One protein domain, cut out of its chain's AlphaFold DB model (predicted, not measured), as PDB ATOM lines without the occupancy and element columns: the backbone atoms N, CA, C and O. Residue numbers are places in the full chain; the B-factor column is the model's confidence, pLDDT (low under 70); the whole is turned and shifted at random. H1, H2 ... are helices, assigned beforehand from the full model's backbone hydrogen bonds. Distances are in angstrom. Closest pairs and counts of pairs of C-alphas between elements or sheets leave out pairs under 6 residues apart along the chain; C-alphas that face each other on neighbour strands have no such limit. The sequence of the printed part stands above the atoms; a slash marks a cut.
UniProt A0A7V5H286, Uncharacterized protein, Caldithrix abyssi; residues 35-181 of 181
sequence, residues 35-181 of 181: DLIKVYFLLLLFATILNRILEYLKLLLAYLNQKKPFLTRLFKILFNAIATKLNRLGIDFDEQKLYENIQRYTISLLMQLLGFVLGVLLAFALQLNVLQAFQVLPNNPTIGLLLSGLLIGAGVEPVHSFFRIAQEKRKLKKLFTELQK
ATOM      1  N   ASP A  35      39.369  20.753 -26.456       68.75
ATOM      2  CA  ASP A  35      40.238  21.926 -26.300       68.75
ATOM      3  C   ASP A  35      40.286  22.781 -27.570       68.75
ATOM      4  O   ASP A  35      40.280  24.009 -27.498       68.75
ATOM      5  N   LEU A  36      40.207  22.158 -28.747       70.19
ATOM      6  CA  LEU A  36      40.063  22.885 -30.008       70.19
ATOM      7  C   LEU A  36      38.744  23.632 -30.125       70.19
ATOM      8  O   LEU A  36      38.732  24.764 -30.603       70.19
ATOM      9  N   ILE A  37      37.645  23.018 -29.683       75.94
ATOM     10  CA  ILE A  37      36.339  23.678 -29.638       75.94
ATOM     11  C   ILE A  37      36.394  24.871 -28.674       75.94
ATOM     12  O   ILE A  37      35.924  25.952 -29.014       75.94
ATOM     13  N   LYS A  38      37.027  24.736 -27.504       77.50
ATOM     14  CA  LYS A  38      37.201  25.864 -26.572       77.50
ATOM     15  C   LYS A  38      38.015  27.001 -27.191       77.50
ATOM     16  O   LYS A  38      37.586  28.149 -27.132       77.50
ATOM     17  N   VAL A  39      39.150  26.689 -27.822       79.25
ATOM     18  CA  VAL A  39      39.997  27.684 -28.506       79.25
ATOM     19  C   VAL A  39      39.233  28.368 -29.641       79.25
ATOM     20  O   VAL A  39      39.341  29.582 -29.802       79.25
ATOM     21  N   TYR A  40      38.415  27.623 -30.385       81.38
ATOM     22  CA  TYR A  40      37.542  28.165 -31.423       81.38
ATOM     23  C   TYR A  40      36.543  29.189 -30.888       81.38
ATOM     24  O   TYR A  40      36.441  30.296 -31.412       81.38
ATOM     25  N   PHE A  41      35.809  28.817 -29.838       84.50
ATOM     26  CA  PHE A  41      34.816  29.693 -29.231       84.50
ATOM     27  C   PHE A  41      35.470  30.920 -28.600       84.50
ATOM     28  O   PHE A  41      34.938  32.015 -28.745       84.50
ATOM     29  N   LEU A  42      36.640  30.769 -27.972       85.38
ATOM     30  CA  LEU A  42      37.418  31.896 -27.453       85.38
ATOM     31  C   LEU A  42      37.839  32.849 -28.575       85.38
ATOM     32  O   LEU A  42      37.607  34.049 -28.464       85.38
ATOM     33  N   LEU A  43      38.393  32.333 -29.675       84.38
ATOM     34  CA  LEU A  43      38.739  33.131 -30.856       84.38
ATOM     35  C   LEU A  43      37.538  33.908 -31.397       84.38
ATOM     36  O   LEU A  43      37.647  35.105 -31.641       84.38
ATOM     37  N   LEU A  44      36.402  33.232 -31.578       86.88
ATOM     38  CA  LEU A  44      35.173  33.847 -32.077       86.88
ATOM     39  C   LEU A  44      34.645  34.920 -31.134       86.88
ATOM     40  O   LEU A  44      34.284  36.010 -31.576       86.88
ATOM     41  N   LEU A  45      34.613  34.620 -29.838       88.75
ATOM     42  CA  LEU A  45      34.170  35.543 -28.806       88.75
ATOM     43  C   LEU A  45      35.053  36.790 -28.799       88.75
ATOM     44  O   LEU A  45      34.535  37.904 -28.853       88.75
ATOM     45  N   PHE A  46      36.375  36.621 -28.821       89.12
ATOM     46  CA  PHE A  46      37.291  37.750 -28.863       89.12
ATOM     47  C   PHE A  46      37.190  38.530 -30.161       89.12
ATOM     48  O   PHE A  46      37.078  39.745 -30.085       89.12
ATOM     49  N   ALA A  47      37.145  37.874 -31.320       87.44
ATOM     50  CA  ALA A  47      36.959  38.545 -32.604       87.44
ATOM     51  C   ALA A  47      35.656  39.363 -32.629       87.44
ATOM     52  O   ALA A  47      35.640  40.491 -33.115       87.44
ATOM     53  N   THR A  48      34.579  38.837 -32.040       88.56
ATOM     54  CA  THR A  48      33.286  39.530 -31.941       88.56
ATOM     55  C   THR A  48      33.362  40.743 -31.016       88.56
ATOM     56  O   THR A  48      32.925  41.832 -31.390       88.56
ATOM     57  N   ILE A  49      33.952  40.585 -29.826       88.50
ATOM     58  CA  ILE A  49      34.149  41.685 -28.870       88.50
ATOM     59  C   ILE A  49      35.034  42.770 -29.487       88.50
ATOM     60  O   ILE A  49      34.692  43.949 -29.420       88.50
ATOM     61  N   LEU A  50      36.142  42.384 -30.125       88.69
ATOM     62  CA  LEU A  50      37.061  43.312 -30.779       88.69
ATOM     63  C   LEU A  50      36.364  44.078 -31.897       88.69
ATOM     64  O   LEU A  50      36.448  45.302 -31.932       88.69
ATOM     65  N   ASN A  51      35.617  43.380 -32.751       90.06
ATOM     66  CA  ASN A  51      34.850  44.011 -33.815       90.06
ATOM     67  C   ASN A  51      33.859  45.043 -33.253       90.06
ATOM     68  O   ASN A  51      33.779  46.164 -33.751       90.06
ATOM     69  N   ARG A  52      33.173  44.714 -32.152       88.69
ATOM     70  CA  ARG A  52      32.236  45.629 -31.486       88.69
ATOM     71  C   ARG A  52      32.932  46.851 -30.880       88.69
ATOM     72  O   ARG A  52      32.426  47.964 -30.991       88.69
ATOM     73  N   ILE A  53      34.102  46.667 -30.268       87.38
ATOM     74  CA  ILE A  53      34.916  47.771 -29.739       87.38
ATOM     75  C   ILE A  53      35.374  48.693 -30.873       87.38
ATOM     76  O   ILE A  53      35.253  49.910 -30.748       87.38
ATOM     77  N   LEU A  54      35.865  48.138 -31.985       87.81
ATOM     78  CA  LEU A  54      36.292  48.916 -33.152       87.81
ATOM     79  C   LEU A  54      35.126  49.673 -33.792       87.81
ATOM     80  O   LEU A  54      35.299  50.814 -34.215       87.81
ATOM     81  N   GLU A  55      33.931  49.082 -33.817       87.62
ATOM     82  CA  GLU A  55      32.709  49.744 -34.277       87.62
ATOM     83  C   GLU A  55      32.404  50.994 -33.433       87.62
ATOM     84  O   GLU A  55      32.233  52.089 -33.979       87.62
ATOM     85  N   TYR A  56      32.439  50.877 -32.102       86.94
ATOM     86  CA  TYR A  56      32.289  52.031 -31.211       86.94
ATOM     87  C   TYR A  56      33.424  53.047 -31.371       86.94
ATOM     88  O   TYR A  56      33.179  54.256 -31.356       86.94
ATOM     89  N   LEU A  57      34.657  52.583 -31.579       84.56
ATOM     90  CA  LEU A  57      35.804  53.454 -31.811       84.56
ATOM     91  C   LEU A  57      35.664  54.244 -33.120       84.56
ATOM     92  O   LEU A  57      36.032  55.414 -33.178       84.56
ATOM     93  N   LYS A  58      35.094  53.633 -34.164       83.88
ATOM     94  CA  LYS A  58      34.793  54.290 -35.440       83.88
ATOM     95  C   LYS A  58      33.760  55.397 -35.270       83.88
ATOM     96  O   LYS A  58      33.962  56.488 -35.802       83.88
ATOM     97  N   LEU A  59      32.700  55.152 -34.499       84.44
ATOM     98  CA  LEU A  59      31.709  56.177 -34.154       84.44
ATOM     99  C   LEU A  59      32.343  57.322 -33.354       84.44
ATOM    100  O   LEU A  59      32.127  58.492 -33.666       84.44
ATOM    101  N   LEU A  60      33.186  56.989 -32.373       82.06
ATOM    102  CA  LEU A  60      33.932  57.971 -31.591       82.06
ATOM    103  C   LEU A  60      34.869  58.803 -32.478       82.06
ATOM    104  O   LEU A  60      34.917  60.021 -32.343       82.06
ATOM    105  N   LEU A  61      35.585  58.178 -33.414       80.50
ATOM    106  CA  LEU A  61      36.471  58.874 -34.347       80.50
ATOM    107  C   LEU A  61      35.700  59.765 -35.324       80.50
ATOM    108  O   LEU A  61      36.159  60.867 -35.611       80.50
ATOM    109  N   ALA A  62      34.516  59.347 -35.777       78.44
ATOM    110  CA  ALA A  62      33.632  60.193 -36.576       78.44
ATOM    111  C   ALA A  62      33.167  61.428 -35.781       78.44
ATOM    112  O   ALA A  62      33.276  62.552 -36.274       78.44
ATOM    113  N   TYR A  63      32.745  61.238 -34.528       79.38
ATOM    114  CA  TYR A  63      32.381  62.331 -33.622       79.38
ATOM    115  C   TYR A  63      33.563  63.272 -33.330       79.38
ATOM    116  O   TYR A  63      33.433  64.496 -33.366       79.38
ATOM    117  N   LEU A  64      34.749  62.714 -33.081       75.12
ATOM    118  CA  LEU A  64      35.962  63.492 -32.847       75.12
ATOM    119  C   LEU A  64      36.396  64.261 -34.092       75.12
ATOM    120  O   LEU A  64      36.837  65.391 -33.940       75.12
ATOM    121  N   ASN A  65      36.237  63.708 -35.296       74.50
ATOM    122  CA  ASN A  65      36.546  64.415 -36.540       74.50
ATOM    123  C   ASN A  65      35.648  65.646 -36.738       74.50
ATOM    124  O   ASN A  65      36.123  66.677 -37.205       74.50
ATOM    125  N   GLN A  66      34.373  65.562 -36.336       74.38
ATOM    126  CA  GLN A  66      33.468  66.716 -36.351       74.38
ATOM    127  C   GLN A  66      33.925  67.815 -35.381       74.38
ATOM    128  O   GLN A  66      33.796  68.997 -35.689       74.38
ATOM    129  N   LYS A  67      34.484  67.447 -34.218       73.31
ATOM    130  CA  LYS A  67      34.934  68.414 -33.199       73.31
ATOM    131  C   LYS A  67      36.369  68.909 -33.367       73.31
ATOM    132  O   LYS A  67      36.683  70.023 -32.954       73.31
ATOM    133  N   LYS A  68      37.261  68.088 -33.912       70.56
ATOM    134  CA  LYS A  68      38.667  68.407 -34.163       70.56
ATOM    135  C   LYS A  68      39.065  67.828 -35.523       70.56
ATOM    136  O   LYS A  68      39.087  66.605 -35.660       70.56
ATOM    137  N   PRO A  69      39.492  68.660 -36.491       72.56
ATOM    138  CA  PRO A  69      39.873  68.217 -37.835       72.56
ATOM    139  C   PRO A  69      41.271  67.567 -37.859       72.56
ATOM    140  O   PRO A  69      42.117  67.863 -38.706       72.56
ATOM    141  N   PHE A  70      41.557  66.699 -36.886       72.12
ATOM    142  CA  PHE A  70      42.823  65.983 -36.779       72.12
ATOM    143  C   PHE A  70      42.986  65.001 -37.944       72.12
ATOM    144  O   PHE A  70      43.996  65.031 -38.646       72.12
ATOM    145  N   LEU A  71      41.951  64.199 -38.215       75.50
ATOM    146  CA  LEU A  71      41.928  63.267 -39.345       75.50
ATOM    147  C   LEU A  71      41.910  64.004 -40.692       75.50
ATOM    148  O   LEU A  71      42.508  63.537 -41.655       75.50
ATOM    149  N   THR A  72      41.318  65.200 -40.754       78.00
ATOM    150  CA  THR A  72      41.285  66.026 -41.969       78.00
ATOM    151  C   THR A  72      42.682  66.382 -42.476       78.00
ATOM    152  O   THR A  72      42.901  66.405 -43.687       78.00
ATOM    153  N   ARG A  73      43.648  66.628 -41.578       81.88
ATOM    154  CA  ARG A  73      45.050  66.868 -41.969       81.88
ATOM    155  C   ARG A  73      45.665  65.630 -42.612       81.88
ATOM    156  O   ARG A  73      46.271  65.739 -43.674       81.88
ATOM    157  N   LEU A  74      45.459  64.464 -42.003       82.62
ATOM    158  CA  LEU A  74      45.944  63.188 -42.525       82.62
ATOM    159  C   LEU A  74      45.341  62.891 -43.909       82.62
ATOM    160  O   LEU A  74      46.072  62.564 -44.841       82.62
ATOM    161  N   PHE A  75      44.030  63.093 -44.073       85.06
ATOM    162  CA  PHE A  75      43.346  62.901 -45.355       85.06
ATOM    163  C   PHE A  75      43.863  63.843 -46.441       85.06
ATOM    164  O   PHE A  75      44.050  63.402 -47.568       85.06
ATOM    165  N   LYS A  76      44.148  65.113 -46.120       85.81
ATOM    166  CA  LYS A  76      44.734  66.062 -47.083       85.81
ATOM    167  C   LYS A  76      46.135  65.648 -47.532       85.81
ATOM    168  O   LYS A  76      46.436  65.738 -48.715       85.81
ATOM    169  N   ILE A  77      46.978  65.171 -46.614       87.88
ATOM    170  CA  ILE A  77      48.325  64.685 -46.954       87.88
ATOM    171  C   ILE A  77      48.234  63.484 -47.903       87.88
ATOM    172  O   ILE A  77      48.908  63.460 -48.932       87.88
ATOM    173  N   LEU A  78      47.372  62.513 -47.583       86.88
ATOM    174  CA  LEU A  78      47.157  61.332 -48.420       86.88
ATOM    175  C   LEU A  78      46.561  61.695 -49.781       86.88
ATOM    176  O   LEU A  78      47.041  61.203 -50.800       86.88
ATOM    177  N   PHE A  79      45.575  62.593 -49.808       91.12
ATOM    178  CA  PHE A  79      44.992  63.115 -51.040       91.12
ATOM    179  C   PHE A  79      46.050  63.759 -51.924       91.12
ATOM    180  O   PHE A  79      46.199  63.342 -53.065       91.12
ATOM    181  N   ASN A  80      46.851  64.683 -51.392       91.00
ATOM    182  CA  ASN A  80      47.889  65.346 -52.174       91.00
ATOM    183  C   ASN A  80      48.906  64.337 -52.729       91.00
ATOM    184  O   ASN A  80      49.275  64.416 -53.899       91.00
ATOM    185  N   ALA A  81      49.331  63.360 -51.921       91.12
ATOM    186  CA  ALA A  81      50.265  62.324 -52.357       91.12
ATOM    187  C   ALA A  81      49.698  61.443 -53.487       91.12
ATOM    188  O   ALA A  81      50.409  61.137 -54.447       91.12
ATOM    189  N   ILE A  82      48.426  61.046 -53.383       89.06
ATOM    190  CA  ILE A  82      47.749  60.202 -54.374       89.06
ATOM    191  C   ILE A  82      47.432  61.003 -55.638       89.06
ATOM    192  O   ILE A  82      47.795  60.559 -56.723       89.06
ATOM    193  N   ALA A  83      46.861  62.200 -55.509       90.62
ATOM    194  CA  ALA A  83      46.586  63.104 -56.623       90.62
ATOM    195  C   ALA A  83      47.865  63.421 -57.412       90.62
ATOM    196  O   ALA A  83      47.880  63.332 -58.634       90.62
ATOM    197  N   THR A  84      48.986  63.673 -56.724       92.00
ATOM    198  CA  THR A  84      50.287  63.901 -57.379       92.00
ATOM    199  C   THR A  84      50.741  62.675 -58.171       92.00
ATOM    200  O   THR A  84      51.269  62.815 -59.273       92.00
ATOM    201  N   LYS A  85      50.545  61.461 -57.639       91.50
ATOM    202  CA  LYS A  85      50.873  60.225 -58.363       91.50
ATOM    203  C   LYS A  85      49.952  59.992 -59.559       91.50
ATOM    204  O   LYS A  85      50.455  59.618 -60.608       91.50
ATOM    205  N   LEU A  86      48.650  60.233 -59.425       90.44
ATOM    206  CA  LEU A  86      47.687  60.072 -60.519       90.44
ATOM    207  C   LEU A  86      47.943  61.076 -61.646       90.44
ATOM    208  O   LEU A  86      48.032  60.673 -62.803       90.44
ATOM    209  N   ASN A  87      48.207  62.340 -61.300       91.62
ATOM    210  CA  ASN A  87      48.592  63.376 -62.260       91.62
ATOM    211  C   ASN A  87      49.886  63.014 -63.002       91.62
ATOM    212  O   ASN A  87      49.979  63.203 -64.211       91.62
ATOM    213  N   ARG A  88      50.876  62.433 -62.308       92.88
ATOM    214  CA  ARG A  88      52.112  61.936 -62.948       92.88
ATOM    215  C   ARG A  88      51.873  60.767 -63.902       92.88
ATOM    216  O   ARG A  88      52.670  60.573 -64.811       92.88
ATOM    217  N   LEU A  89      50.821  59.985 -63.680       92.31
ATOM    218  CA  LEU A  89      50.436  58.864 -64.537       92.31
ATOM    219  C   LEU A  89      49.482  59.287 -65.666       92.31
ATOM    220  O   LEU A  89      49.124  58.446 -66.484       92.31
ATOM    221  N   GLY A  90      49.072  60.561 -65.716       88.94
ATOM    222  CA  GLY A  90      48.121  61.070 -66.706       88.94
ATOM    223  C   GLY A  90      46.706  60.503 -66.550       88.94
ATOM    224  O   GLY A  90      45.959  60.456 -67.522       88.94
ATOM    225  N   ILE A  91      46.348  60.030 -65.354       89.19
ATOM    226  CA  ILE A  91      45.021  59.475 -65.074       89.19
ATOM    227  C   ILE A  91      44.104  60.629 -64.677       89.19
ATOM    228  O   ILE A  91      44.375  61.295 -63.681       89.19
ATOM    229  N   ASP A  92      43.025  60.836 -65.430       88.94
ATOM    230  CA  ASP A  92      41.966  61.776 -65.060       88.94
ATOM    231  C   ASP A  92      41.129  61.209 -63.902       88.94
ATOM    232  O   ASP A  92      40.824  60.010 -63.860       88.94
ATOM    233  N   PHE A  93      40.787  62.052 -62.932       88.38
ATOM    234  CA  PHE A  93      40.016  61.647 -61.763       88.38
ATOM    235  C   PHE A  93      39.134  62.779 -61.238       88.38
ATOM    236  O   PHE A  93      39.491  63.950 -61.238       88.38
ATOM    237  N   ASP A  94      37.984  62.388 -60.698       90.94
ATOM    238  CA  ASP A  94      37.084  63.277 -59.974       90.94
ATOM    239  C   ASP A  94      37.629  63.516 -58.554       90.94
ATOM    240  O   ASP A  94      37.724  62.584 -57.744       90.94
ATOM    241  N   GLU A  95      38.004  64.763 -58.251       88.00
ATOM    242  CA  GLU A  95      38.586  65.148 -56.962       88.00
ATOM    243  C   GLU A  95      37.667  64.841 -55.772       88.00
ATOM    244  O   GLU A  95      38.151  64.385 -54.730       88.00
ATOM    245  N   GLN A  96      36.350  65.044 -55.912       88.25
ATOM    246  CA  GLN A  96      35.400  64.803 -54.823       88.25
ATOM    247  C   GLN A  96      35.310  63.309 -54.520       88.25
ATOM    248  O   GLN A  96      35.495  62.894 -53.372       88.25
ATOM    249  N   LYS A  97      35.136  62.481 -55.558       88.50
ATOM    250  CA  LYS A  97      35.108  61.018 -55.400       88.50
ATOM    251  C   LYS A  97      36.431  60.467 -54.885       88.50
ATOM    252  O   LYS A  97      36.434  59.549 -54.064       88.50
ATOM    253  N   LEU A  98      37.562  61.002 -55.348       88.06
ATOM    254  CA  LEU A  98      38.875  60.583 -54.866       88.06
ATOM    255  C   LEU A  98      39.022  60.891 -53.373       88.06
ATOM    256  O   LEU A  98      39.458  60.028 -52.610       88.06
ATOM    257  N   TYR A  99      38.627  62.088 -52.946       85.31
ATOM    258  CA  TYR A  99      38.709  62.491 -51.548       85.31
ATOM    259  C   TYR A  99      37.821  61.624 -50.644       85.31
ATOM    260  O   TYR A  99      38.306  61.107 -49.633       85.31
ATOM    261  N   GLU A 100      36.563  61.383 -51.022       84.75
ATOM    262  CA  GLU A 100      35.646  60.498 -50.286       84.75
ATOM    263  C   GLU A 100      36.188  59.067 -50.166       84.75
ATOM    264  O   GLU A 100      36.200  58.478 -49.078       84.75
ATOM    265  N   ASN A 101      36.709  58.517 -51.267       87.00
ATOM    266  CA  ASN A 101      37.323  57.193 -51.271       87.00
ATOM    267  C   ASN A 101      38.539  57.139 -50.343       87.00
ATOM    268  O   ASN A 101      38.654  56.213 -49.537       87.00
ATOM    269  N   ILE A 102      39.419  58.141 -50.391       87.25
ATOM    270  CA  ILE A 102      40.589  58.214 -49.507       87.25
ATOM    271  C   ILE A 102      40.156  58.242 -48.047       87.25
ATOM    272  O   ILE A 102      40.717  57.492 -47.247       87.25
ATOM    273  N   GLN A 103      39.143  59.032 -47.686       84.38
ATOM    274  CA  GLN A 103      38.629  59.053 -46.317       84.38
ATOM    275  C   GLN A 103      38.133  57.670 -45.886       84.38
ATOM    276  O   GLN A 103      38.537  57.161 -44.835       84.38
ATOM    277  N   ARG A 104      37.303  57.028 -46.715       82.94
ATOM    278  CA  ARG A 104      36.721  55.714 -46.420       82.94
ATOM    279  C   ARG A 104      37.793  54.636 -46.255       82.94
ATOM    280  O   ARG A 104      37.782  53.926 -45.247       82.94
ATOM    281  N   TYR A 105      38.726  54.533 -47.199       85.50
ATOM    282  CA  TYR A 105      39.799  53.537 -47.154       85.50
ATOM    283  C   TYR A 105      40.775  53.799 -46.013       85.50
ATOM    284  O   TYR A 105      41.159  52.860 -45.322       85.50
ATOM    285  N   THR A 106      41.126  55.059 -45.752       84.88
ATOM    286  CA  THR A 106      42.041  55.401 -44.655       84.88
ATOM    287  C   THR A 106      41.434  55.053 -43.299       84.88
ATOM    288  O   THR A 106      42.107  54.448 -42.468       84.88
ATOM    289  N   ILE A 107      40.153  55.374 -43.075       83.56
ATOM    290  CA  ILE A 107      39.451  54.991 -41.841       83.56
ATOM    291  C   ILE A 107      39.386  53.468 -41.722       83.56
ATOM    292  O   ILE A 107      39.683  52.934 -40.657       83.56
ATOM    293  N   SER A 108      39.034  52.765 -42.800       83.38
ATOM    294  CA  SER A 108      38.984  51.300 -42.797       83.38
ATOM    295  C   SER A 108      40.342  50.687 -42.453       83.38
ATOM    296  O   SER A 108      40.415  49.784 -41.628       83.38
ATOM    297  N   LEU A 109      41.421  51.210 -43.034       85.81
ATOM    298  CA  LEU A 109      42.781  50.741 -42.798       85.81
ATOM    299  C   LEU A 109      43.241  51.017 -41.361       85.81
ATOM    300  O   LEU A 109      43.819  50.137 -40.730       85.81
ATOM    301  N   LEU A 110      42.941  52.198 -40.815       86.38
ATOM    302  CA  LEU A 110      43.222  52.521 -39.414       86.38
ATOM    303  C   LEU A 110      42.499  51.567 -38.459       86.38
ATOM    304  O   LEU A 110      43.111  51.072 -37.516       86.38
ATOM    305  N   MET A 111      41.221  51.275 -38.720       85.50
ATOM    306  CA  MET A 111      40.451  50.319 -37.916       85.50
ATOM    307  C   MET A 111      41.020  48.910 -38.015       85.50
ATOM    308  O   MET A 111      41.151  48.243 -36.994       85.50
ATOM    309  N   GLN A 112      41.405  48.479 -39.216       86.69
ATOM    310  CA  GLN A 112      42.005  47.167 -39.430       86.69
ATOM    311  C   GLN A 112      43.336  47.036 -38.679       86.69
ATOM    312  O   GLN A 112      43.564  46.049 -37.986       86.69
ATOM    313  N   LEU A 113      44.203  48.049 -38.771       89.12
ATOM    314  CA  LEU A 113      45.481  48.074 -38.060       89.12
ATOM    315  C   LEU A 113      45.281  48.061 -36.546       89.12
ATOM    316  O   LEU A 113      45.947  47.299 -35.853       89.12
ATOM    317  N   LEU A 114      44.341  48.856 -36.031       89.25
ATOM    318  CA  LEU A 114      43.982  48.823 -34.615       89.25
ATOM    319  C   LEU A 114      43.442  47.453 -34.207       89.25
ATOM    320  O   LEU A 114      43.840  46.937 -33.168       89.25
ATOM    321  N   GLY A 115      42.598  46.838 -35.036       88.94
ATOM    322  CA  GLY A 115      42.097  45.486 -34.821       88.94
ATOM    323  C   GLY A 115      43.215  44.458 -34.738       88.94
ATOM    324  O   GLY A 115      43.241  43.668 -33.797       88.94
ATOM    325  N   PHE A 116      44.189  44.514 -35.645       91.69
ATOM    326  CA  PHE A 116      45.368  43.652 -35.601       91.69
ATOM    327  C   PHE A 116      46.225  43.890 -34.364       91.69
ATOM    328  O   PHE A 116      46.581  42.929 -33.689       91.69
ATOM    329  N   VAL A 117      46.531  45.144 -34.029       91.50
ATOM    330  CA  VAL A 117      47.337  45.471 -32.844       91.50
ATOM    331  C   VAL A 117      46.647  44.972 -31.577       91.50
ATOM    332  O   VAL A 117      47.270  44.291 -30.768       91.50
ATOM    333  N   LEU A 118      45.355  45.255 -31.419       90.75
ATOM    334  CA  LEU A 118      44.584  44.807 -30.264       90.75
ATOM    335  C   LEU A 118      44.441  43.282 -30.229       90.75
ATOM    336  O   LEU A 118      44.576  42.695 -29.161       90.75
ATOM    337  N   GLY A 119      44.217  42.635 -31.374       89.56
ATOM    338  CA  GLY A 119      44.148  41.178 -31.480       89.56
ATOM    339  C   GLY A 119      45.463  40.509 -31.083       89.56
ATOM    340  O   GLY A 119      45.456  39.555 -30.306       89.56
ATOM    341  N   VAL A 120      46.598  41.047 -31.539       91.00
ATOM    342  CA  VAL A 120      47.940  40.601 -31.134       91.00
ATOM    343  C   VAL A 120      48.153  40.811 -29.640       91.00
ATOM    344  O   VAL A 120      48.471  39.850 -28.944       91.00
ATOM    345  N   LEU A 121      47.911  42.012 -29.115       89.56
ATOM    346  CA  LEU A 121      48.047  42.283 -27.680       89.56
ATOM    347  C   LEU A 121      47.191  41.337 -26.832       89.56
ATOM    348  O   LEU A 121      47.666  40.818 -25.825       89.56
ATOM    349  N   LEU A 122      45.958  41.070 -27.259       87.94
ATOM    350  CA  LEU A 122      45.045  40.161 -26.580       87.94
ATOM    351  C   LEU A 122      45.549  38.712 -26.612       87.94
ATOM    352  O   LEU A 122      45.520  38.033 -25.588       87.94
ATOM    353  N   ALA A 123      46.050  38.249 -27.760       87.19
ATOM    354  CA  ALA A 123      46.623  36.913 -27.885       87.19
ATOM    355  C   ALA A 123      47.839  36.729 -26.969       87.19
ATOM    356  O   ALA A 123      47.947  35.698 -26.310       87.19
ATOM    357  N   PHE A 124      48.710  37.738 -26.862       84.44
ATOM    358  CA  PHE A 124      49.837  37.721 -25.927       84.44
ATOM    359  C   PHE A 124      49.386  37.785 -24.461       84.44
ATOM    360  O   PHE A 124      49.892  37.024 -23.638       84.44
ATOM    361  N   ALA A 125      48.417  38.641 -24.126       84.06
ATOM    362  CA  ALA A 125      47.910  38.785 -22.761       84.06
ATOM    363  C   ALA A 125      47.247  37.500 -22.238       84.06
ATOM    364  O   ALA A 125      47.373  37.173 -21.062       84.06
ATOM    365  N   LEU A 126      46.563  36.765 -23.118       83.62
ATOM    366  CA  LEU A 126      45.849  35.531 -22.784       83.62
ATOM    367  C   LEU A 126      46.627  34.257 -23.139       83.62
ATOM    368  O   LEU A 126      46.105  33.163 -22.943       83.62
ATOM    369  N   GLN A 127      47.848  34.387 -23.672       83.44
ATOM    370  CA  GLN A 127      48.677  33.271 -24.150       83.44
ATOM    371  C   GLN A 127      47.928  32.339 -25.127       83.44
ATOM    372  O   GLN A 127      48.084  31.117 -25.121       83.44
ATOM    373  N   LEU A 128      47.094  32.922 -25.993       80.94
ATOM    374  CA  LEU A 128      46.260  32.191 -26.947       80.94
ATOM    375  C   LEU A 128      47.055  31.804 -28.194       80.94
ATOM    376  O   LEU A 128      47.102  32.548 -29.175       80.94
ATOM    377  N   ASN A 129      47.659  30.615 -28.170       81.62
ATOM    378  CA  ASN A 129      48.361  30.046 -29.318       81.62
ATOM    379  C   ASN A 129      47.523  28.972 -30.024       81.62
ATOM    380  O   ASN A 129      47.561  27.779 -29.715       81.62
ATOM    381  N   VAL A 130      46.790  29.410 -31.037       73.56
ATOM    382  CA  VAL A 130      45.893  28.573 -31.834       73.56
ATOM    383  C   VAL A 130      46.690  27.567 -32.661       73.56
ATOM    384  O   VAL A 130      46.326  26.397 -32.737       73.56
ATOM    385  N   LEU A 131      47.824  27.971 -33.234       74.31
ATOM    386  CA  LEU A 131      48.654  27.084 -34.058       74.31
ATOM    387  C   LEU A 131      49.235  25.907 -33.270       74.31
ATOM    388  O   LEU A 131      49.421  24.830 -33.843       74.31
ATOM    389  N   GLN A 132      49.466  26.083 -31.968       71.75
ATOM    390  CA  GLN A 132      49.872  25.000 -31.077       71.75
ATOM    391  C   GLN A 132      48.726  24.007 -30.838       71.75
ATOM    392  O   GLN A 132      48.939  22.803 -30.978       71.75
ATOM    393  N   ALA A 133      47.497  24.485 -30.607       68.62
ATOM    394  CA  ALA A 133      46.313  23.623 -30.492       68.62
ATOM    395  C   ALA A 133      46.041  22.811 -31.781       68.62
ATOM    396  O   ALA A 133      45.535  21.685 -31.741       68.62
ATOM    397  N   PHE A 134      46.423  23.355 -32.939       67.00
ATOM    398  CA  PHE A 134      46.308  22.674 -34.229       67.00
ATOM    399  C   PHE A 134      47.523  21.831 -34.638       67.00
ATOM    400  O   PHE A 134      47.419  21.124 -35.640       67.00
ATOM    401  N   GLN A 135      48.618  21.846 -33.866       67.94
ATOM    402  CA  GLN A 135      49.902  21.197 -34.182       67.94
ATOM    403  C   GLN A 135      50.544  21.668 -35.505       67.94
ATOM    404  O   GLN A 135      51.325  20.941 -36.111       67.94
ATOM    405  N   VAL A 136      50.223  22.878 -35.974       62.75
ATOM    406  CA  VAL A 136      50.717  23.393 -37.265       62.75
ATOM    407  C   VAL A 136      52.115  24.007 -37.127       62.75
ATOM    408  O   VAL A 136      52.886  23.951 -38.074       62.75
ATOM    409  N   LEU A 137      52.484  24.525 -35.946       62.03
ATOM    410  CA  LEU A 137      53.817  25.086 -35.673       62.03
ATOM    411  C   LEU A 137      54.149  25.041 -34.155       62.03
ATOM    412  O   LEU A 137      54.222  26.081 -33.500       62.03
ATOM    413  N   PRO A 138      54.317  23.853 -33.543       62.50
ATOM    414  CA  PRO A 138      54.440  23.726 -32.085       62.50
ATOM    415  C   PRO A 138      55.729  24.337 -31.510       62.50
ATOM    416  O   PRO A 138      55.737  24.773 -30.364       62.50
ATOM    417  N   ASN A 139      56.798  24.413 -32.307       71.88
ATOM    418  CA  ASN A 139      58.131  24.794 -31.826       71.88
ATOM    419  C   ASN A 139      58.378  26.311 -31.802       71.88
ATOM    420  O   ASN A 139      59.409  26.745 -31.303       71.88
ATOM    421  N   ASN A 140      57.448  27.123 -32.321       75.75
ATOM    422  CA  ASN A 140      57.583  28.582 -32.370       75.75
ATOM    423  C   ASN A 140      56.389  29.268 -31.686       75.75
ATOM    424  O   ASN A 140      55.497  29.786 -32.371       75.75
ATOM    425  N   PRO A 141      56.349  29.295 -30.339       77.62
ATOM    426  CA  PRO A 141      55.200  29.799 -29.594       77.62
ATOM    427  C   PRO A 141      54.913  31.281 -29.872       77.62
ATOM    428  O   PRO A 141      53.760  31.651 -30.069       77.62
ATOM    429  N   THR A 142      55.946  32.116 -29.997       83.69
ATOM    430  CA  THR A 142      55.807  33.558 -30.268       83.69
ATOM    431  C   THR A 142      55.144  33.844 -31.616       83.69
ATOM    432  O   THR A 142      54.250  34.682 -31.708       83.69
ATOM    433  N   ILE A 143      55.547  33.119 -32.664       83.62
ATOM    434  CA  ILE A 143      54.939  33.235 -33.998       83.62
ATOM    435  C   ILE A 143      53.494  32.726 -33.952       83.62
ATOM    436  O   ILE A 143      52.604  33.328 -34.549       83.62
ATOM    437  N   GLY A 144      53.252  31.655 -33.191       81.94
ATOM    438  CA  GLY A 144      51.919  31.125 -32.928       81.94
ATOM    439  C   GLY A 144      50.971  32.155 -32.311       81.94
ATOM    440  O   GLY A 144      49.859  32.335 -32.805       81.94
ATOM    441  N   LEU A 145      51.424  32.882 -31.288       84.81
ATOM    442  CA  LEU A 145      50.666  33.962 -30.648       84.81
ATOM    443  C   LEU A 145      50.401  35.126 -31.608       84.81
ATOM    444  O   LEU A 145      49.271  35.602 -31.695       84.81
ATOM    445  N   LEU A 146      51.415  35.547 -32.367       88.50
ATOM    446  CA  LEU A 146      51.291  36.658 -33.310       88.50
ATOM    447  C   LEU A 146      50.255  36.347 -34.394       88.50
ATOM    448  O   LEU A 146      49.333  37.129 -34.609       88.50
ATOM    449  N   LEU A 147      50.353  35.179 -35.030       86.62
ATOM    450  CA  LEU A 147      49.398  34.754 -36.054       86.62
ATOM    451  C   LEU A 147      47.992  34.545 -35.482       86.62
ATOM    452  O   LEU A 147      47.020  34.916 -36.131       86.62
ATOM    453  N   SER A 148      47.875  34.010 -34.263       87.06
ATOM    454  CA  SER A 148      46.583  33.875 -33.575       87.06
ATOM    455  C   SER A 148      45.944  35.238 -33.321       87.06
ATOM    456  O   SER A 148      44.761  35.427 -33.584       87.06
ATOM    457  N   GLY A 149      46.735  36.212 -32.878       87.75
ATOM    458  CA  GLY A 149      46.279  37.575 -32.655       87.75
ATOM    459  C   GLY A 149      45.907  38.320 -33.932       87.75
ATOM    460  O   GLY A 149      44.895  39.017 -33.952       87.75
ATOM    461  N   LEU A 150      46.654  38.116 -35.021       91.00
ATOM    462  CA  LEU A 150      46.262  38.606 -36.343       91.00
ATOM    463  C   LEU A 150      44.937  37.987 -36.791       91.00
ATOM    464  O   LEU A 150      44.095  38.699 -37.323       91.00
ATOM    465  N   LEU A 151      44.725  36.693 -36.534       88.25
ATOM    466  CA  LEU A 151      43.482  35.996 -36.860       88.25
ATOM    467  C   LEU A 151      42.283  36.586 -36.100       88.25
ATOM    468  O   LEU A 151      41.246  36.839 -36.703       88.25
ATOM    469  N   ILE A 152      42.448  36.857 -34.799       87.75
ATOM    470  CA  ILE A 152      41.436  37.531 -33.966       87.75
ATOM    471  C   ILE A 152      41.156  38.937 -34.504       87.75
ATOM    472  O   ILE A 152      40.000  39.313 -34.690       87.75
ATOM    473  N   GLY A 153      42.214  39.710 -34.762       86.56
ATOM    474  CA  GLY A 153      42.116  41.088 -35.240       86.56
ATOM    475  C   GLY A 153      41.562  41.215 -36.660       86.56
ATOM    476  O   GLY A 153      40.995  42.250 -36.998       86.56
ATOM    477  N   ALA A 154      41.687  40.166 -37.478       86.31
ATOM    478  CA  ALA A 154      41.101  40.094 -38.813       86.31
ATOM    479  C   ALA A 154      39.573  39.949 -38.777       86.31
ATOM    480  O   ALA A 154      38.904  40.312 -39.743       86.31
ATOM    481  N   GLY A 155      39.028  39.439 -37.669       86.31
ATOM    482  CA  GLY A 155      37.597  39.317 -37.431       86.31
ATOM    483  C   GLY A 155      37.062  37.890 -37.538       86.31
ATOM    484  O   GLY A 155      37.793  36.904 -37.613       86.31
ATOM    485  N   VAL A 156      35.733  37.788 -37.519       82.69
ATOM    486  CA  VAL A 156      34.994  36.523 -37.374       82.69
ATOM    487  C   VAL A 156      35.117  35.624 -38.613       82.69
ATOM    488  O   VAL A 156      35.359  34.423 -38.487       82.69
ATOM    489  N   GLU A 157      35.015  36.182 -39.820       80.81
ATOM    490  CA  GLU A 157      35.104  35.419 -41.078       80.81
ATOM    491  C   GLU A 157      36.459  34.702 -41.276       80.81
ATOM    492  O   GLU A 157      36.465  33.500 -41.581       80.81
ATOM    493  N   PRO A 158      37.616  35.363 -41.057       83.00
ATOM    494  CA  PRO A 158      38.920  34.700 -41.059       83.00
ATOM    495  C   PRO A 158      39.033  33.566 -40.037       83.00
ATOM    496  O   PRO A 158      39.592  32.515 -40.356       83.00
ATOM    497  N   VAL A 159      38.458  33.732 -38.839       83.75
ATOM    498  CA  VAL A 159      38.428  32.687 -37.799       83.75
ATOM    499  C   VAL A 159      37.664  31.451 -38.287       83.75
ATOM    500  O   VAL A 159      38.174  30.332 -38.181       83.75
ATOM    501  N   HIS A 160      36.474  31.633 -38.871       82.38
ATOM    502  CA  HIS A 160      35.691  30.535 -39.455       82.38
ATOM    503  C   HIS A 160      36.442  29.827 -40.585       82.38
ATOM    504  O   HIS A 160      36.512  28.595 -40.615       82.38
ATOM    505  N   SER A 161      37.029  30.601 -41.497       83.44
ATOM    506  CA  SER A 161      37.751  30.072 -42.656       83.44
ATOM    507  C   SER A 161      38.965  29.249 -42.234       83.44
ATOM    508  O   SER A 161      39.162  28.139 -42.731       83.44
ATOM    509  N   PHE A 162      39.738  29.745 -41.267       81.19
ATOM    510  CA  PHE A 162      40.880  29.030 -40.707       81.19
ATOM    511  C   PHE A 162      40.466  27.690 -40.093       81.19
ATOM    512  O   PHE A 162      41.082  26.663 -40.379       81.19
ATOM    513  N   PHE A 163      39.391  27.677 -39.301       78.56
ATOM    514  CA  PHE A 163      38.893  26.446 -38.692       78.56
ATOM    515  C   PHE A 163      38.409  25.432 -39.725       78.56
ATOM    516  O   PHE A 163      38.741  24.251 -39.607       78.56
ATOM    517  N   ARG A 164      37.690  25.877 -40.762       80.75
ATOM    518  CA  ARG A 164      37.251  25.003 -41.857       80.75
ATOM    519  C   ARG A 164      38.444  24.338 -42.544       80.75
ATOM    520  O   ARG A 164      38.487  23.114 -42.643       80.75
ATOM    521  N   ILE A 165      39.453  25.126 -42.916       78.50
ATOM    522  CA  ILE A 165      40.675  24.629 -43.568       78.50
ATOM    523  C   ILE A 165      41.429  23.652 -42.652       78.50
ATOM    524  O   ILE A 165      41.900  22.600 -43.092       78.50
ATOM    525  N   ALA A 166      41.537  23.969 -41.360       74.25
ATOM    526  CA  ALA A 166      42.230  23.119 -40.402       74.25
ATOM    527  C   ALA A 166      41.497  21.783 -40.163       74.25
ATOM    528  O   ALA A 166      42.139  20.739 -40.014       74.25
ATOM    529  N   GLN A 167      40.161  21.788 -40.172       74.44
ATOM    530  CA  GLN A 167      39.346  20.574 -40.102       74.44
ATOM    531  C   GLN A 167      39.462  19.727 -41.377       74.44
ATOM    532  O   GLN A 167      39.642  18.512 -41.280       74.44
ATOM    533  N   GLU A 168      39.410  20.341 -42.562       75.75
ATOM    534  CA  GLU A 168      39.564  19.651 -43.852       75.75
ATOM    535  C   GLU A 168      40.925  18.957 -43.971       75.75
ATOM    536  O   GLU A 168      40.986  17.769 -44.291       75.75
ATOM    537  N   LYS A 169      42.018  19.639 -43.601       72.00
ATOM    538  CA  LYS A 169      43.361  19.033 -43.575       72.00
ATOM    539  C   LYS A 169      43.443  17.812 -42.655       72.00
ATOM    540  O   LYS A 169      44.125  16.843 -42.983       72.00
ATOM    541  N   ARG A 170      42.742  17.822 -41.518       68.56
ATOM    542  CA  ARG A 170      42.687  16.663 -40.610       68.56
ATOM    543  C   ARG A 170      41.874  15.508 -41.180       68.56
ATOM    544  O   ARG A 170      42.290  14.365 -41.013       68.56
ATOM    545  N   LYS A 171      40.752  15.789 -41.850       67.81
ATOM    546  CA  LYS A 171      39.954  14.761 -42.541       67.81
ATOM    547  C   LYS A 171      40.776  14.082 -43.635       67.81
ATOM    548  O   LYS A 171      40.841  12.859 -43.658       67.81
ATOM    549  N   LEU A 172      41.484  14.865 -44.451       60.62
ATOM    550  CA  LEU A 172      42.391  14.339 -45.472       60.62
ATOM    551  C   LEU A 172      43.493  13.473 -44.854       60.62
ATOM    552  O   LEU A 172      43.683  12.341 -45.281       60.62
ATOM    553  N   LYS A 173      44.167  13.948 -43.796       64.50
ATOM    554  CA  LYS A 173      45.213  13.165 -43.114       64.50
ATOM    555  C   LYS A 173      44.685  11.822 -42.588       64.50
ATOM    556  O   LYS A 173      45.373  10.817 -42.730       64.50
ATOM    557  N   LYS A 174      43.474  11.790 -42.015       65.75
ATOM    558  CA  LYS A 174      42.835  10.542 -41.558       65.75
ATOM    559  C   LYS A 174      42.587   9.568 -42.714       65.75
ATOM    560  O   LYS A 174      43.020   8.429 -42.611       65.75
ATOM    561  N   LEU A 175      42.011  10.037 -43.823       58.38
ATOM    562  CA  LEU A 175      41.740   9.209 -45.007       58.38
ATOM    563  C   LEU A 175      43.018   8.609 -45.612       58.38
ATOM    564  O   LEU A 175      43.047   7.430 -45.939       58.38
ATOM    565  N   PHE A 176      44.108   9.379 -45.700       61.22
ATOM    566  CA  PHE A 176      45.396   8.852 -46.172       61.22
ATOM    567  C   PHE A 176      46.012   7.817 -45.220       61.22
ATOM    568  O   PHE A 176      46.671   6.890 -45.677       61.22
ATOM    569  N   THR A 177      45.793   7.959 -43.910       65.75
ATOM    570  CA  THR A 177      46.290   6.991 -42.915       65.75
ATOM    571  C   THR A 177      45.477   5.693 -42.945       65.75
ATOM    572  O   THR A 177      46.025   4.623 -42.705       65.75
ATOM    573  N   GLU A 178      44.179   5.776 -43.252       61.75
ATOM    574  CA  GLU A 178      43.307   4.610 -43.451       61.75
ATOM    575  C   GLU A 178      43.606   3.877 -44.764       61.75
ATOM    576  O   GLU A 178      43.562   2.657 -44.780       61.75
ATOM    577  N   LEU A 179      43.984   4.589 -45.831       56.44
ATOM    578  CA  LEU A 179      44.386   3.989 -47.114       56.44
ATOM    579  C   LEU A 179      45.777   3.327 -47.094       56.44
ATOM    580  O   LEU A 179      46.116   2.603 -48.026       56.44
ATOM    581  N   GLN A 180      46.603   3.610 -46.083       54.34
ATOM    582  CA  GLN A 180      47.930   3.000 -45.897       54.34
ATOM    583  C   GLN A 180      47.921   1.773 -44.970       54.34
ATOM    584  O   GLN A 180      48.975   1.163 -44.780       54.34
ATOM    585  N   LYS A 181      46.774   1.432 -44.374       48.94
ATOM    586  CA  LYS A 181      46.568   0.199 -43.603       48.94
ATOM    587  C   LYS A 181      45.891  -0.859 -44.460       48.94
ATOM    588  O   LYS A 181      46.190  -2.044 -44.206       48.94
TER     589      LYS A 181
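Overview. This is residues 35 to 181 of the 181 residues of an uncharacterized protein of Caldithrix abyssi (UniProt A0A7V5H286). Long H1, H2 turned square at its end and H3 running slantwise back make a three-sided frame; H5 packs on H3 and H1, and residues 171 to 181 stick out, mostly H6. The 147 printed residues have six named helices, H1 to H6, and no named strand: all helix. The whole is loose, radius of gyration of the C-alphas 20.9 A, spanning 66 by 36 by 23 A.

Arrangement. H1, residues 35 to 67, touches H5, residues 141 to 154, closest at C-alphas 47 and 152, 4.8 A. H3, residues 95 to 125, touches H5 at C-alphas 120 and 149, 3.8 A. H2, residues 70 to 88, touches H3 at C-alphas 75 and 103, 6.2 A. H4, residues 130 to 133, touches H1 at C-alphas 133 and 36, 6.3 A. H6, residues 156 to 179, touches H1 at C-alphas 156 and 47, 5.5 A, at a shallow tilt of 21 degrees. Every O i to N i+4 pair is within hydrogen-bond range in H1, H3, H5 and H6, 14 of 15 in H2; H4 is too short.

Along the chain. H1 starts at C-alpha 35 (40.238, 21.926, -26.300) and measures 47.3 A. H6 ends at C-alpha 179 (44.386, 3.989, -47.114).

Size, cuts and confidence. The printed part has no cut. Residues 35, 133 to 138 and 170 to 181 have pLDDT under 70.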